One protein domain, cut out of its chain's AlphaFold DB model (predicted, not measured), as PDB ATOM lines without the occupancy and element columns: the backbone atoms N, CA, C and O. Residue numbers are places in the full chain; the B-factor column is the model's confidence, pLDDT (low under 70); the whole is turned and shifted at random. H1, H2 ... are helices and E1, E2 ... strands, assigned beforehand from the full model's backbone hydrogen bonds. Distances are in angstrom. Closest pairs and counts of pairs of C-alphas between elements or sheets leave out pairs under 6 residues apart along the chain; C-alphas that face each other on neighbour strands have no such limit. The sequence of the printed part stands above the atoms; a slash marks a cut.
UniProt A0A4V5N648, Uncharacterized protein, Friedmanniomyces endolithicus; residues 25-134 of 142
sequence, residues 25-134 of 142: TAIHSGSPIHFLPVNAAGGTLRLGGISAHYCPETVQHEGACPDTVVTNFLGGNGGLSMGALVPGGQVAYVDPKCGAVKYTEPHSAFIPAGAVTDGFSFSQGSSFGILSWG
ATOM      1  N   THR A  25      28.007 -88.673  -4.819       93.88
ATOM      2  CA  THR A  25      27.398 -90.001  -4.776       93.88
ATOM      3  C   THR A  25      27.515 -90.535  -3.356       93.88
ATOM      4  O   THR A  25      28.584 -90.461  -2.750       93.88
ATOM      5  N   ALA A  26      26.429 -91.077  -2.813       92.94
ATOM      6  CA  ALA A  26      26.412 -91.613  -1.462       92.94
ATOM      7  C   ALA A  26      27.202 -92.923  -1.365       92.94
ATOM      8  O   ALA A  26      26.966 -93.875  -2.109       92.94
ATOM      9  N   ILE A  27      28.099 -93.001  -0.384       90.25
ATOM     10  CA  ILE A  27      28.878 -94.201  -0.080       90.25
ATOM     11  C   ILE A  27      28.439 -94.732   1.282       90.25
ATOM     12  O   ILE A  27      28.937 -94.322   2.321       90.25
ATOM     13  N   HIS A  28      27.485 -95.662   1.271       89.31
ATOM     14  CA  HIS A  28      27.066 -96.395   2.466       89.31
ATOM     15  C   HIS A  28      26.946 -97.899   2.183       89.31
ATOM     16  O   HIS A  28      25.883 -98.372   1.788       89.31
ATOM     17  N   SER A  29      28.034 -98.653   2.350       91.31
ATOM     18  CA  SER A  29      28.054-100.095   2.049       91.31
ATOM     19  C   SER A  29      26.919-100.850   2.759       91.31
ATOM     20  O   SER A  29      26.546-100.512   3.883       91.31
ATOM     21  N   GLY A  30      26.339-101.847   2.084       93.06
ATOM     22  CA  GLY A  30      25.258-102.677   2.626       93.06
ATOM     23  C   GLY A  30      23.898-101.982   2.790       93.06
ATOM     24  O   GLY A  30      23.002-102.567   3.390       93.06
ATOM     25  N   SER A  31      23.720-100.763   2.269       92.19
ATOM     26  CA  SER A  31      22.459-100.015   2.351       92.19
ATOM     27  C   SER A  31      21.866 -99.724   0.969       92.19
ATOM     28  O   SER A  31      22.626 -99.500   0.025       92.19
ATOM     29  N   PRO A  32      20.527 -99.637   0.827       91.75
ATOM     30  CA  PRO A  32      19.871 -99.251  -0.427       91.75
ATOM     31  C   PRO A  32      20.257 -97.863  -0.951       91.75
ATOM     32  O   PRO A  32      19.999 -97.557  -2.110       91.75
ATOM     33  N   ILE A  33      20.849 -97.014  -0.105       90.56
ATOM     34  CA  ILE A  33      21.311 -95.684  -0.518       90.56
ATOM     35  C   ILE A  33      22.716 -95.696  -1.132       90.56
ATOM     36  O   ILE A  33      23.175 -94.662  -1.617       90.56
ATOM     37  N   HIS A  34      23.420 -96.832  -1.093       94.06
ATOM     38  CA  HIS A  34      24.750 -96.948  -1.679       94.06
ATOM     39  C   HIS A  34      24.704 -96.639  -3.178       94.06
ATOM     40  O   HIS A  34      23.857 -97.156  -3.902       94.06
ATOM     41  N   PHE A  35      25.624 -95.794  -3.631       94.31
ATOM     42  CA  PHE A  35      25.729 -95.298  -5.001       94.31
ATOM     43  C   PHE A  35      24.547 -94.474  -5.518       94.31
ATOM     44  O   PHE A  35      24.496 -94.162  -6.709       94.31
ATOM     45  N   LEU A  36      23.630 -94.039  -4.649       95.50
ATOM     46  CA  LEU A  36      22.638 -93.056  -5.063       95.50
ATOM     47  C   LEU A  36      23.295 -91.676  -5.248       95.50
ATOM     48  O   LEU A  36      24.065 -91.248  -4.383       95.50
ATOM     49  N   PRO A  37      22.989 -90.953  -6.341       94.94
ATOM     50  CA  PRO A  37      23.469 -89.588  -6.530       94.94
ATOM     51  C   PRO A  37      22.852 -88.654  -5.487       94.94
ATOM     52  O   PRO A  37      21.707 -88.850  -5.080       94.94
ATOM     53  N   VAL A  38      23.577 -87.615  -5.083       94.56
ATOM     54  CA  VAL A  38      23.013 -86.530  -4.272       94.56
ATOM     55  C   VAL A  38      22.443 -85.475  -5.212       94.56
ATOM     56  O   VAL A  38      23.185 -84.824  -5.944       94.56
ATOM     57  N   ASN A  39      21.129 -85.296  -5.179       96.00
ATOM     58  CA  ASN A  39      20.399 -84.397  -6.058       96.00
ATOM     59  C   ASN A  39      19.711 -83.269  -5.286       96.00
ATOM     60  O   ASN A  39      19.089 -83.480  -4.245       96.00
ATOM     61  N   ALA A  40      19.758 -82.069  -5.846       95.62
ATOM     62  CA  ALA A  40      18.982 -80.918  -5.430       95.62
ATOM     63  C   ALA A  40      17.519 -81.097  -5.847       95.62
ATOM     64  O   ALA A  40      17.237 -81.303  -7.024       95.62
ATOM     65  N   ALA A  41      16.579 -80.981  -4.909       94.88
ATOM     66  CA  ALA A  41      15.152 -80.968  -5.222       94.88
ATOM     67  C   ALA A  41      14.358 -80.200  -4.159       94.88
ATOM     68  O   ALA A  41      14.380 -80.562  -2.981       94.88
ATOM     69  N   GLY A  42      13.639 -79.150  -4.573       92.12
ATOM     70  CA  GLY A  42      12.749 -78.384  -3.691       92.12
ATOM     71  C   GLY A  42      13.450 -77.782  -2.466       92.12
ATOM     72  O   GLY A  42      12.947 -77.911  -1.352       92.12
ATOM     73  N   GLY A  43      14.647 -77.209  -2.641       93.50
ATOM     74  CA  GLY A  43      15.424 -76.596  -1.553       93.50
ATOM     75  C   GLY A  43      16.101 -77.589  -0.598       93.50
ATOM     76  O   GLY A  43      16.555 -77.197   0.474       93.50
ATOM     77  N   THR A  44      16.134 -78.883  -0.938       93.88
ATOM     78  CA  THR A  44      16.742 -79.946  -0.115       93.88
ATOM     79  C   THR A  44      17.655 -80.841  -0.951       93.88
ATOM     80  O   THR A  44      17.371 -81.078  -2.128       93.88
ATOM     81  N   LEU A  45      18.735 -81.357  -0.360       93.75
ATOM     82  CA  LEU A  45      19.558 -82.407  -0.961       93.75
ATOM     83  C   LEU A  45      18.967 -83.787  -0.645       93.75
ATOM     84  O   LEU A  45      18.705 -84.134   0.509       93.75
ATOM     85  N   ARG A  46      18.740 -84.580  -1.690       92.69
ATOM     86  CA  ARG A  46      18.127 -85.910  -1.634       92.69
ATOM     87  C   ARG A  46      19.053 -86.955  -2.234       92.69
ATOM     88  O   ARG A  46      19.874 -86.635  -3.084       92.69
ATOM     89  N   LEU A  47      18.887 -88.209  -1.826       93.38
ATOM     90  CA  LEU A  47      19.573 -89.336  -2.460       93.38
ATOM     91  C   LEU A  47      18.688 -89.935  -3.554       93.38
ATOM     92  O   LEU A  47      17.527 -90.266  -3.315       93.38
ATOM     93  N   GLY A  48      19.242 -90.086  -4.754       92.88
ATOM     94  CA  GLY A  48      18.534 -90.574  -5.932       92.88
ATOM     95  C   GLY A  48      17.614 -89.525  -6.561       92.88
ATOM     96  O   GLY A  48      17.763 -88.320  -6.357       92.88
ATOM     97  N   GLY A  49      16.653 -89.985  -7.364       92.62
ATOM     98  CA  GLY A  49      15.700 -89.112  -8.057       92.62
ATOM     99  C   GLY A  49      16.310 -88.310  -9.213       92.62
ATOM    100  O   GLY A  49      17.365 -88.663  -9.734       92.62
ATOM    101  N   ILE A  50      15.608 -87.249  -9.623       93.50
ATOM    102  CA  ILE A  50      16.025 -86.329 -10.692       93.50
ATOM    103  C   ILE A  50      16.448 -85.008 -10.047       93.50
ATOM    104  O   ILE A  50      15.749 -84.493  -9.175       93.50
ATOM    105  N   SER A  51      17.589 -84.478 -10.481       95.69
ATOM    106  CA  SER A  51      18.075 -83.158 -10.082       95.69
ATOM    107  C   SER A  51      17.158 -82.055 -10.614       95.69
ATOM    108  O   SER A  51      16.819 -82.026 -11.792       95.69
ATOM    109  N   ALA A  52      16.811 -81.115  -9.745       95.06
ATOM    110  CA  ALA A  52      16.161 -79.847 -10.057       95.06
ATOM    111  C   ALA A  52      17.080 -78.669  -9.678       95.06
ATOM    112  O   ALA A  52      16.619 -77.650  -9.168       95.06
ATOM    113  N   HIS A  53      18.396 -78.840  -9.854       94.94
ATOM    114  CA  HIS A  53      19.366 -77.771  -9.623       94.94
ATOM    115  C   HIS A  53      19.085 -76.549 -10.516       94.94
ATOM    116  O   HIS A  53      18.586 -76.672 -11.635       94.94
ATOM    117  N   TYR A  54      19.403 -75.364 -10.003       95.38
ATOM    118  CA  TYR A  54      19.146 -74.110 -10.698       95.38
ATOM    119  C   TYR A  54      20.257 -73.796 -11.708       95.38
ATOM    120  O   TYR A  54      21.390 -73.544 -11.306       95.38
ATOM    121  N   CYS A  55      19.924 -73.784 -13.000       95.56
ATOM    122  CA  CYS A  55      20.798 -73.308 -14.076       95.56
ATOM    123  C   CYS A  55      19.956 -72.897 -15.304       95.56
ATOM    124  O   CYS A  55      19.867 -73.648 -16.273       95.56
ATOM    125  N   PRO A  56      19.230 -71.762 -15.258       94.81
ATOM    126  CA  PRO A  56      18.490 -71.272 -16.420       94.81
ATOM    127  C   PRO A  56      19.442 -70.778 -17.520       94.81
ATOM    128  O   PRO A  56      20.570 -70.380 -17.234       94.81
ATOM    129  N   GLU A  57      18.952 -70.731 -18.764       95.31
ATOM    130  CA  GLU A  57      19.738 -70.365 -19.955       95.31
ATOM    131  C   GLU A  57      20.480 -69.029 -19.805       95.31
ATOM    132  O   GLU A  57      21.634 -68.920 -20.202       95.31
ATOM    133  N   THR A  58      19.868 -68.028 -19.166       94.06
ATOM    134  CA  THR A  58      20.506 -66.722 -18.936       94.06
ATOM    135  C   THR A  58      21.754 -66.825 -18.058       94.06
ATOM    136  O   THR A  58      22.793 -66.274 -18.402       94.06
ATOM    137  N   VAL A  59      21.683 -67.580 -16.959       93.69
ATOM    138  CA  VAL A  59      22.808 -67.796 -16.029       93.69
ATOM    139  C   VAL A  59      23.857 -68.712 -16.660       93.69
ATOM    140  O   VAL A  59      25.060 -68.511 -16.494       93.69
ATOM    141  N   GLN A  60      23.413 -69.700 -17.435       94.25
ATOM    142  CA  GLN A  60      24.297 -70.583 -18.185       94.25
ATOM    143  C   GLN A  60      25.094 -69.825 -19.256       94.25
ATOM    144  O   GLN A  60      26.298 -70.039 -19.379       94.25
ATOM    145  N   HIS A  61      24.454 -68.926 -20.009       93.44
ATOM    146  CA  HIS A  61      25.101 -68.135 -21.059       93.44
ATOM    147  C   HIS A  61      26.199 -67.216 -20.504       93.44
ATOM    148  O   HIS A  61      27.204 -66.968 -21.166       93.44
ATOM    149  N   GLU A  62      26.042 -66.769 -19.258       93.00
ATOM    150  CA  GLU A  62      27.052 -66.014 -18.512       93.00
ATOM    151  C   GLU A  62      28.185 -66.899 -17.953       93.00
ATOM    152  O   GLU A  62      29.134 -66.393 -17.354       93.00
ATOM    153  N   GLY A  63      28.112 -68.222 -18.129       91.25
ATOM    154  CA  GLY A  63      29.066 -69.182 -17.571       91.25
ATOM    155  C   GLY A  63      28.964 -69.331 -16.049       91.25
ATOM    156  O   GLY A  63      29.877 -69.864 -15.415       91.25
ATOM    157  N   ALA A  64      27.867 -68.861 -15.451       93.00
ATOM    158  CA  ALA A  64      27.651 -68.838 -14.009       93.00
ATOM    159  C   ALA A  64      27.070 -70.154 -13.458       93.00
ATOM    160  O   ALA A  64      26.878 -70.286 -12.251       93.00
ATOM    161  N   CYS A  65      26.816 -71.146 -14.310       94.31
ATOM    162  CA  CYS A  65      26.544 -72.522 -13.909       94.31
ATOM    163  C   CYS A  65      26.967 -73.510 -15.011       94.31
ATOM    164  O   CYS A  65      26.980 -73.140 -16.188       94.31
ATOM    165  N   PRO A  66      27.319 -74.763 -14.668       92.75
ATOM    166  CA  PRO A  66      27.642 -75.783 -15.663       92.75
ATOM    167  C   PRO A  66      26.417 -76.220 -16.467       92.75
ATOM    168  O   PRO A  66      25.358 -76.466 -15.893       92.75
ATOM    169  N   ASP A  67      26.593 -76.420 -17.776       92.06
ATOM    170  CA  ASP A  67      25.590 -77.064 -18.627       92.06
ATOM    171  C   ASP A  67      25.526 -78.567 -18.347       92.06
ATOM    172  O   ASP A  67      26.289 -79.376 -18.880       92.06
ATOM    173  N   THR A  68      24.662 -78.942 -17.410       92.12
ATOM    174  CA  THR A  68      24.468 -80.330 -17.025       92.12
ATOM    175  C   THR A  68      23.070 -80.555 -16.474       92.12
ATOM    176  O   THR A  68      22.364 -79.629 -16.098       92.12
ATOM    177  N   VAL A  69      22.668 -81.821 -16.408       91.69
ATOM    178  CA  VAL A  69      21.399 -82.251 -15.809       91.69
ATOM    179  C   VAL A  69      21.579 -82.799 -14.394       91.69
ATOM    180  O   VAL A  69      20.596 -83.122 -13.733       91.69
ATOM    181  N   VAL A  70      22.819 -82.932 -13.914       92.56
ATOM    182  CA  VAL A  70      23.120 -83.450 -12.573       92.56
ATOM    183  C   VAL A  70      23.357 -82.309 -11.595       92.56
ATOM    184  O   VAL A  70      23.797 -81.227 -11.970       92.56
ATOM    185  N   THR A  71      23.084 -82.542 -10.314       96.44
ATOM    186  CA  THR A  71      23.454 -81.559  -9.296       96.44
ATOM    187  C   THR A  71      24.971 -81.449  -9.204       96.44
ATOM    188  O   THR A  71      25.677 -82.454  -9.119       96.44
ATOM    189  N   ASN A  72      25.455 -80.213  -9.207       95.50
ATOM    190  CA  ASN A  72      26.858 -79.878  -9.054       95.50
ATOM    191  C   ASN A  72      27.043 -78.933  -7.861       95.50
ATOM    192  O   ASN A  72      26.131 -78.203  -7.460       95.50
ATOM    193  N   PHE A  73      28.234 -78.990  -7.282       95.38
ATOM    194  CA  PHE A  73      28.603 -78.273  -6.077       95.38
ATOM    195  C   PHE A  73      29.948 -77.580  -6.244       95.38
ATOM    196  O   PHE A  73      30.739 -77.930  -7.120       95.38
ATOM    197  N   LEU A  74      30.189 -76.618  -5.364       93.50
ATOM    198  CA  LEU A  74      31.422 -75.864  -5.221       93.50
ATOM    199  C   LEU A  74      31.847 -75.833  -3.751       93.50
ATOM    200  O   LEU A  74      31.013 -75.853  -2.840       93.50
ATOM    201  N   GLY A  75      33.153 -75.709  -3.527       92.25
ATOM    202  CA  GLY A  75      33.731 -75.585  -2.192       92.25
ATOM    203  C   GLY A  75      33.923 -76.941  -1.520       92.25
ATOM    204  O   GLY A  75      34.552 -77.832  -2.081       92.25
ATOM    205  N   GLY A  76      33.416 -77.074  -0.299       90.44
ATOM    206  CA  GLY A  76      33.574 -78.261   0.532       90.44
ATOM    207  C   GLY A  76      34.720 -78.177   1.536       90.44
ATOM    208  O   GLY A  76      34.985 -79.171   2.180       90.44
ATOM    209  N   ASN A  77      35.391 -77.035   1.711       90.25
ATOM    210  CA  ASN A  77      36.399 -76.851   2.761       90.25
ATOM    211  C   ASN A  77      35.979 -75.681   3.663       90.25
ATOM    212  O   ASN A  77      36.212 -74.517   3.340       90.25
ATOM    213  N   GLY A  78      35.259 -75.986   4.739       91.94
ATOM    214  CA  GLY A  78      34.470 -75.026   5.505       91.94
ATOM    215  C   GLY A  78      33.018 -75.039   5.036       91.94
ATOM    216  O   GLY A  78      32.202 -75.716   5.646       91.94
ATOM    217  N   GLY A  79      32.696 -74.328   3.954       93.31
ATOM    218  CA  GLY A  79      31.333 -74.247   3.405       93.31
ATOM    219  C   GLY A  79      31.140 -75.037   2.109       93.31
ATOM    220  O   GLY A  79      32.100 -75.296   1.381       93.31
ATOM    221  N   LEU A  80      29.890 -75.376   1.795       94.88
ATOM    222  CA  LEU A  80      29.478 -76.019   0.543       94.88
ATOM    223  C   LEU A  80      28.429 -75.147  -0.160       94.88
ATOM    224  O   LEU A  80      27.551 -74.576   0.481       94.88
ATOM    225  N   SER A  81      28.511 -75.024  -1.480       95.25
ATOM    226  CA  SER A  81      27.531 -74.293  -2.293       95.25
ATOM    227  C   SER A  81      27.073 -75.131  -3.478       95.25
ATOM    228  O   SER A  81      27.803 -76.001  -3.951       95.25
ATOM    229  N   MET A  82      25.870 -74.864  -3.971       96.00
ATOM    230  CA  MET A  82      25.405 -75.370  -5.260       96.00
ATOM    231  C   MET A  82      26.210 -74.694  -6.376       96.00
ATOM    232  O   MET A  82      26.665 -73.562  -6.215       96.00
ATOM    233  N   GLY A  83      26.375 -75.343  -7.522       94.81
ATOM    234  CA  GLY A  83      27.206 -74.807  -8.600       94.81
ATOM    235  C   GLY A  83      26.554 -73.741  -9.483       94.81
ATOM    236  O   GLY A  83      26.957 -73.590 -10.628       94.81
ATOM    237  N   ALA A  84      25.579 -72.984  -8.977       94.06
ATOM    238  CA  ALA A  84      25.105 -71.777  -9.654       94.06
ATOM    239  C   ALA A  84      25.561 -70.524  -8.901       94.06
ATOM    240  O   ALA A  84      25.258 -70.349  -7.717       94.06
ATOM    241  N   LEU A  85      26.259 -69.644  -9.613       93.12
ATOM    242  CA  LEU A  85      26.790 -68.373  -9.141       93.12
ATOM    243  C   LEU A  85      25.746 -67.275  -9.368       93.12
ATOM    244  O   LEU A  85      25.730 -66.604 -10.393       93.12
ATOM    245  N   VAL A  86      24.848 -67.106  -8.403       92.94
ATOM    246  CA  VAL A  86      23.750 -66.129  -8.454       92.94
ATOM    247  C   VAL A  86      23.816 -65.174  -7.263       92.94
ATOM    248  O   VAL A  86      24.388 -65.540  -6.232       92.94
ATOM    249  N   PRO A  87      23.221 -63.968  -7.347       91.94
ATOM    250  CA  PRO A  87      23.082 -63.082  -6.193       91.94
ATOM    251  C   PRO A  87      22.486 -63.811  -4.983       91.94
ATOM    252  O   PRO A  87      21.674 -64.719  -5.140       91.94
ATOM    253  N   GLY A  88      22.927 -63.465  -3.771       87.69
ATOM    254  CA  GLY A  88      22.557 -64.180  -2.538       87.69
ATOM    255  C   GLY A  88      23.188 -65.574  -2.391       87.69
ATOM    256  O   GLY A  88      23.337 -66.053  -1.269       87.69
ATOM    257  N   GLY A  89      23.639 -66.173  -3.495       89.00
ATOM    258  CA  GLY A  89      24.230 -67.499  -3.546       89.00
ATOM    259  C   GLY A  89      23.209 -68.619  -3.370       89.00
ATOM    260  O   GLY A  89      22.026 -68.406  -3.114       89.00
ATOM    261  N   GLN A  90      23.702 -69.843  -3.505       95.19
ATOM    262  CA  GLN A  90      22.978 -71.053  -3.135       95.19
ATOM    263  C   GLN A  90      23.871 -71.862  -2.203       95.19
ATOM    264  O   GLN A  90      24.643 -72.715  -2.637       95.19
ATOM    265  N   VAL A  91      23.825 -71.531  -0.916       95.25
ATOM    266  CA  VAL A  91      24.697 -72.108   0.111       95.25
ATOM    267  C   VAL A  91      24.001 -73.302   0.740       95.25
ATOM    268  O   VAL A  91      22.834 -73.202   1.119       95.25
ATOM    269  N   ALA A  92      24.706 -74.426   0.858       95.19
ATOM    270  CA  ALA A  92      24.204 -75.591   1.565       95.19
ATOM    271  C   ALA A  92      24.294 -75.380   3.085       95.19
ATOM    272  O   ALA A  92      25.261 -74.818   3.596       95.19
ATOM    273  N   TYR A  93      23.285 -75.850   3.810       94.62
ATOM    274  CA  TYR A  93      23.211 -75.745   5.261       94.62
ATOM    275  C   TYR A  93      22.502 -76.958   5.866       94.62
ATOM    276  O   TYR A  93      21.661 -77.590   5.225       94.62
ATOM    277  N   VAL A  94      22.811 -77.274   7.118       92.81
ATOM    278  CA  VAL A  94      22.128 -78.314   7.893       92.81
ATOM    279  C   VAL A  94      20.948 -77.686   8.628       92.81
ATOM    280  O   VAL A  94      21.119 -76.735   9.394       92.81
ATOM    281  N   ASP A  95      19.739 -78.188   8.372       92.31
ATOM    282  CA  ASP A  95      18.521 -77.714   9.026       92.31
ATOM    283  C   ASP A  95      18.539 -78.077  10.522       92.31
ATOM    284  O   ASP A  95      18.666 -79.257  10.862       92.31
ATOM    285  N   PRO A  96      18.377 -77.105  11.437       90.88
ATOM    286  CA  PRO A  96      18.521 -77.358  12.868       90.88
ATOM    287  C   PRO A  96      17.370 -78.173  13.465       90.88
ATOM    288  O   PRO A  96      17.481 -78.640  14.596       90.88
ATOM    289  N   LYS A  97      16.246 -78.331  12.753       90.25
ATOM    290  CA  LYS A  97      15.070 -79.050  13.261       90.25
ATOM    291  C   LYS A  97      15.107 -80.531  12.920       90.25
ATOM    292  O   LYS A  97      14.668 -81.340  13.731       90.25
ATOM    293  N   CYS A  98      15.573 -80.887  11.725       88.50
ATOM    294  CA  CYS A  98      15.546 -82.273  11.245       88.50
ATOM    295  C   CYS A  98      16.905 -82.826  10.805       88.50
ATOM    296  O   CYS A  98      16.984 -84.002  10.455       88.50
ATOM    297  N   GLY A  99      17.961 -82.010  10.792       87.19
ATOM    298  CA  GLY A  99      19.303 -82.410  10.361       87.19
ATOM    299  C   GLY A  99      19.453 -82.597   8.851       87.19
ATOM    300  O   GLY A  99      20.534 -82.953   8.389       87.19
ATOM    301  N   ALA A 100      18.397 -82.366   8.064       90.19
ATOM    302  CA  ALA A 100      18.463 -82.490   6.615       90.19
ATOM    303  C   ALA A 100      19.385 -81.424   6.014       90.19
ATOM    304  O   ALA A 100      19.329 -80.255   6.406       90.19
ATOM    305  N   VAL A 101      20.178 -81.801   5.011       92.50
ATOM    306  CA  VAL A 101      20.968 -80.825   4.251       92.50
ATOM    307  C   VAL A 101      20.071 -80.122   3.233       92.50
ATOM    308  O   VAL A 101      19.488 -80.743   2.340       92.50
ATOM    309  N   LYS A 102      19.957 -78.808   3.375       94.88
ATOM    310  CA  LYS A 102      19.178 -77.902   2.531       94.88
ATOM    311  C   LYS A 102      20.099 -76.892   1.862       94.88
ATOM    312  O   LYS A 102      21.303 -76.908   2.095       94.88
ATOM    313  N   TYR A 103      19.549 -76.046   1.003       95.81
ATOM    314  CA  TYR A 103      20.299 -74.957   0.387       95.81
ATOM    315  C   TYR A 103      19.427 -73.718   0.216       95.81
ATOM    316  O   TYR A 103      18.198 -73.818   0.165       95.81
ATOM    317  N   THR A 104      20.062 -72.547   0.177       96.69
ATOM    318  CA  THR A 104      19.358 -71.277  -0.027       96.69
ATOM    319  C   THR A 104      18.784 -71.179  -1.438       96.69
ATOM    320  O   THR A 104      19.325 -71.746  -2.389       96.69
ATOM    321  N   GLU A 105      17.662 -70.476  -1.571       95.19
ATOM    322  CA  GLU A 105      17.045 -70.209  -2.869       95.19
ATOM    323  C   GLU A 105      17.904 -69.218  -3.678       95.19
ATOM    324  O   GLU A 105      18.488 -68.305  -3.085       95.19
ATOM    325  N   PRO A 106      17.972 -69.340  -5.017       94.00
ATOM    326  CA  PRO A 106      18.575 -68.313  -5.860       94.00
ATOM    327  C   PRO A 106      18.074 -66.909  -5.501       94.00
ATOM    328  O   PRO A 106      16.875 -66.714  -5.315       94.00
ATOM    329  N   HIS A 107      18.966 -65.914  -5.472       92.88
ATOM    330  CA  HIS A 107      18.631 -64.521  -5.134       92.88
ATOM    331  C   HIS A 107      18.219 -64.297  -3.670       92.88
ATOM    332  O   HIS A 107      17.807 -63.192  -3.317       92.88
ATOM    333  N   SER A 108      18.381 -65.298  -2.798       94.06
ATOM    334  CA  SER A 108      18.062 -65.208  -1.376       94.06
ATOM    335  C   SER A 108      19.214 -65.709  -0.510       94.06
ATOM    336  O   SER A 108      19.648 -66.849  -0.611       94.06
ATOM    337  N   ALA A 109      19.661 -64.863   0.418       89.69
ATOM    338  CA  ALA A 109      20.613 -65.248   1.460       89.69
ATOM    339  C   ALA A 109      19.910 -65.743   2.743       89.69
ATOM    340  O   ALA A 109      20.526 -65.803   3.807       89.69
ATOM    341  N   PHE A 110      18.604 -66.036   2.685       94.88
ATOM    342  CA  PHE A 110      17.857 -66.458   3.865       94.88
ATOM    343  C   PHE A 110      18.293 -67.851   4.324       94.88
ATOM    344  O   PHE A 110      18.084 -68.847   3.632       94.88
ATOM    345  N   ILE A 111      18.834 -67.911   5.539       95.50
ATOM    346  CA  ILE A 111      19.200 -69.142   6.232       95.50
ATOM    347  C   ILE A 111      18.453 -69.153   7.573       95.50
ATOM    348  O   ILE A 111      18.519 -68.164   8.309       95.50
ATOM    349  N   PRO A 112      17.718 -70.229   7.913       95.06
ATOM    350  CA  PRO A 112      17.010 -70.315   9.186       95.06
ATOM    351  C   PRO A 112      17.946 -70.153  10.390       95.06
ATOM    352  O   PRO A 112      19.052 -70.691  10.409       95.06
ATOM    353  N   ALA A 113      17.476 -69.463  11.433       97.19
ATOM    354  CA  ALA A 113      18.239 -69.312  12.669       97.19
ATOM    355  C   ALA A 113      18.601 -70.682  13.270       97.19
ATOM    356  O   ALA A 113      17.742 -71.555  13.408       97.19
ATOM    357  N   GLY A 114      19.876 -70.848  13.632       95.44
ATOM    358  CA  GLY A 114      20.426 -72.092  14.177       95.44
ATOM    359  C   GLY A 114      20.917 -73.097  13.130       95.44
ATOM    360  O   GLY A 114      21.510 -74.098  13.517       95.44
ATOM    361  N   ALA A 115      20.702 -72.854  11.833       95.56
ATOM    362  CA  ALA A 115      21.286 -73.689  10.789       95.56
ATOM    363  C   ALA A 115      22.819 -73.597  10.775       95.56
ATOM    364  O   ALA A 115      23.390 -72.549  11.081       95.56
ATOM    365  N   VAL A 116      23.468 -74.691  10.374       94.88
ATOM    366  CA  VAL A 116      24.933 -74.783  10.281       94.88
ATOM    367  C   VAL A 116      25.352 -74.768   8.817       94.88
ATOM    368  O   VAL A 116      24.846 -75.557   8.023       94.88
ATOM    369  N   THR A 117      26.265 -73.872   8.454       94.81
ATOM    370  CA  THR A 117      26.725 -73.661   7.066       94.81
ATOM    371  C   THR A 117      28.187 -74.043   6.847       94.81
ATOM    372  O   THR A 117      28.673 -73.988   5.719       94.81
ATOM    373  N   ASP A 118      28.907 -74.366   7.919       94.44
ATOM    374  CA  ASP A 118      30.324 -74.703   7.909       94.44
ATOM    375  C   ASP A 118      30.558 -76.179   8.277       94.44
ATOM    376  O   ASP A 118      29.610 -76.952   8.371       94.44
ATOM    377  N   GLY A 119      31.819 -76.593   8.445       91.50
ATOM    378  CA  GLY A 119      32.198 -77.956   8.836       91.50
ATOM    379  C   GLY A 119      32.281 -78.975   7.692       91.50
ATOM    380  O   GLY A 119      32.607 -80.137   7.939       91.50
ATOM    381  N   PHE A 120      32.016 -78.566   6.448       91.69
ATOM    382  CA  PHE A 120      32.206 -79.430   5.282       91.69
ATOM    383  C   PHE A 120      33.701 -79.609   5.014       91.69
ATOM    384  O   PHE A 120      34.464 -78.643   5.074       91.69
ATOM    385  N   SER A 121      34.118 -80.834   4.705       91.12
ATOM    386  CA  SER A 121      35.499 -81.167   4.363       91.12
ATOM    387  C   SER A 121      35.545 -81.991   3.086       91.12
ATOM    388  O   SER A 121      34.894 -83.029   2.983       91.12
ATOM    389  N   PHE A 122      36.317 -81.524   2.110       90.25
ATOM    390  CA  PHE A 122      36.498 -82.154   0.818       90.25
ATOM    391  C   PHE A 122      37.962 -82.536   0.670       90.25
ATOM    392  O   PHE A 122      38.847 -81.681   0.625       90.25
ATOM    393  N   SER A 123      38.207 -83.838   0.584       89.75
ATOM    394  CA  SER A 123      39.530 -84.403   0.360       89.75
ATOM    395  C   SER A 123      39.591 -84.999  -1.037       89.75
ATOM    396  O   SER A 123      38.941 -86.008  -1.316       89.75
ATOM    397  N   GLN A 124      40.371 -84.380  -1.919       89.06
ATOM    398  CA  GLN A 124      40.568 -84.860  -3.281       89.06
ATOM    399  C   GLN A 124      41.479 -86.099  -3.289       89.06
ATOM    400  O   GLN A 124      42.612 -86.048  -2.814       89.06
ATOM    401  N   GLY A 125      41.002 -87.204  -3.866       86.88
ATOM    402  CA  GLY A 125      41.809 -88.389  -4.160       86.88
ATOM    403  C   GLY A 125      42.269 -88.447  -5.619       86.88
ATOM    404  O   GLY A 125      41.978 -87.563  -6.427       86.88
ATOM    405  N   SER A 126      42.967 -89.529  -5.979       84.38
ATOM    406  CA  SER A 126      43.495 -89.754  -7.335       84.38
ATOM    407  C   SER A 126      42.416 -90.015  -8.389       84.38
ATOM    408  O   SER A 126      42.650 -89.789  -9.572       84.38
ATOM    409  N   SER A 127      41.250 -90.520  -7.975       84.75
ATOM    410  CA  SER A 127      40.154 -90.900  -8.884       84.75
ATOM    411  C   SER A 127      38.803 -90.315  -8.477       84.75
ATOM    412  O   SER A 127      37.973 -90.044  -9.338       84.75
ATOM    413  N   PHE A 128      38.579 -90.094  -7.183       87.12
ATOM    414  CA  PHE A 128      37.396 -89.433  -6.636       87.12
ATOM    415  C   PHE A 128      37.780 -88.675  -5.363       87.12
ATOM    416  O   PHE A 128      38.775 -89.008  -4.716       87.12
ATOM    417  N   GLY A 129      37.001 -87.652  -5.022       90.56
ATOM    418  CA  GLY A 129      37.099 -86.959  -3.740       90.56
ATOM    419  C   GLY A 129      36.117 -87.520  -2.714       90.56
ATOM    420  O   GLY A 129      35.141 -88.183  -3.068       90.56
ATOM    421  N   ILE A 130      36.370 -87.241  -1.439       90.62
ATOM    422  CA  ILE A 130      35.456 -87.535  -0.333       90.62
ATOM    423  C   ILE A 130      34.991 -86.209   0.248       90.62
ATOM    424  O   ILE A 130      35.817 -85.431   0.717       90.62
ATOM    425  N   LEU A 131      33.678 -85.980   0.229       92.06
ATOM    426  CA  LEU A 131      33.039 -84.904   0.975       92.06
ATOM    427  C   LEU A 131      32.448 -85.471   2.270       92.06
ATOM    428  O   LEU A 131      31.692 -86.443   2.229       92.06
ATOM    429  N   SER A 132      32.755 -84.850   3.403       89.12
ATOM    430  CA  SER A 132      32.205 -85.190   4.715       89.12
ATOM    431  C   SER A 132      31.767 -83.944   5.486       89.12
ATOM    432  O   SER A 132      32.129 -82.818   5.144       89.12
ATOM    433  N   TRP A 133      30.960 -84.155   6.523       88.75
ATOM    434  CA  TRP A 133      30.556 -83.144   7.496       88.75
ATOM    435  C   TRP A 133      30.296 -83.849   8.827       88.75
ATOM    436  O   TRP A 133      29.451 -84.742   8.876       88.75
ATOM    437  N   GLY A 134      31.042 -83.510   9.883       83.12
ATOM    438  CA  GLY A 134      30.929 -84.187  11.182       83.12
ATOM    439  C   GLY A 134      30.967 -85.721  11.065       83.12
ATOM    440  O   GLY A 134      31.888 -86.278  10.468       83.12
TER     441      GLY A 134
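Overview. This is residues 25 to 134 of the 142 residues of an uncharacterized protein of Friedmanniomyces endolithicus (UniProt A0A4V5N648). In this body of little regular structure, four short hairpins make a curved row, E1-E2, E5-E6, E3-E4, E7-E8, among loops; H1 lies far out, and residues 124 to 129 stick out. The 110 printed residues include one named helix and eight antiparallel strands, E1 E2 H1 E3 to E8; mostly strand, only 38 in named elements. The whole is compact, radius of gyration of the C-alphas 14.0 A, spanning 42 by 33 by 26 A.

Along the chain. Find C-alpha 120 at (32.206, -79.430, 5.282), where E7, residues 120 to 124, begins its 13.1 A; E8, residues 129 to 133, runs 13.6 A and ends at C-alpha 133 at (30.556, -83.144, 7.496). Find E3 at 73 to 77, E4 79 to 82, E5 92 to 94, E6 101 to 103, E1 38 to 41, E2 44 to 47, H1 57 to 61.

Arrangement. In hairpin E7-E8, at 165 degrees, N 121 and O 132 are 2.8 A apart, within hydrogen-bond range. E3 touches E7, closest C-alphas Asn 77 and Ser 121, 4.7 A. E4 touches E5, Ser 81 and Ala 92, 5.3 A; E2 touches E6, Thr 44 and Lys 102, 4.1 A. H1, its O i to N i+4 pair within range, is apart from E4.

Size, cuts and confidence. The farthest C-alphas, Gly 30 and Glu 62, are 42.4 A apart. The printed part has no cut; links H1 to E3 and E6 to E7 are long; no printed residue is under 70.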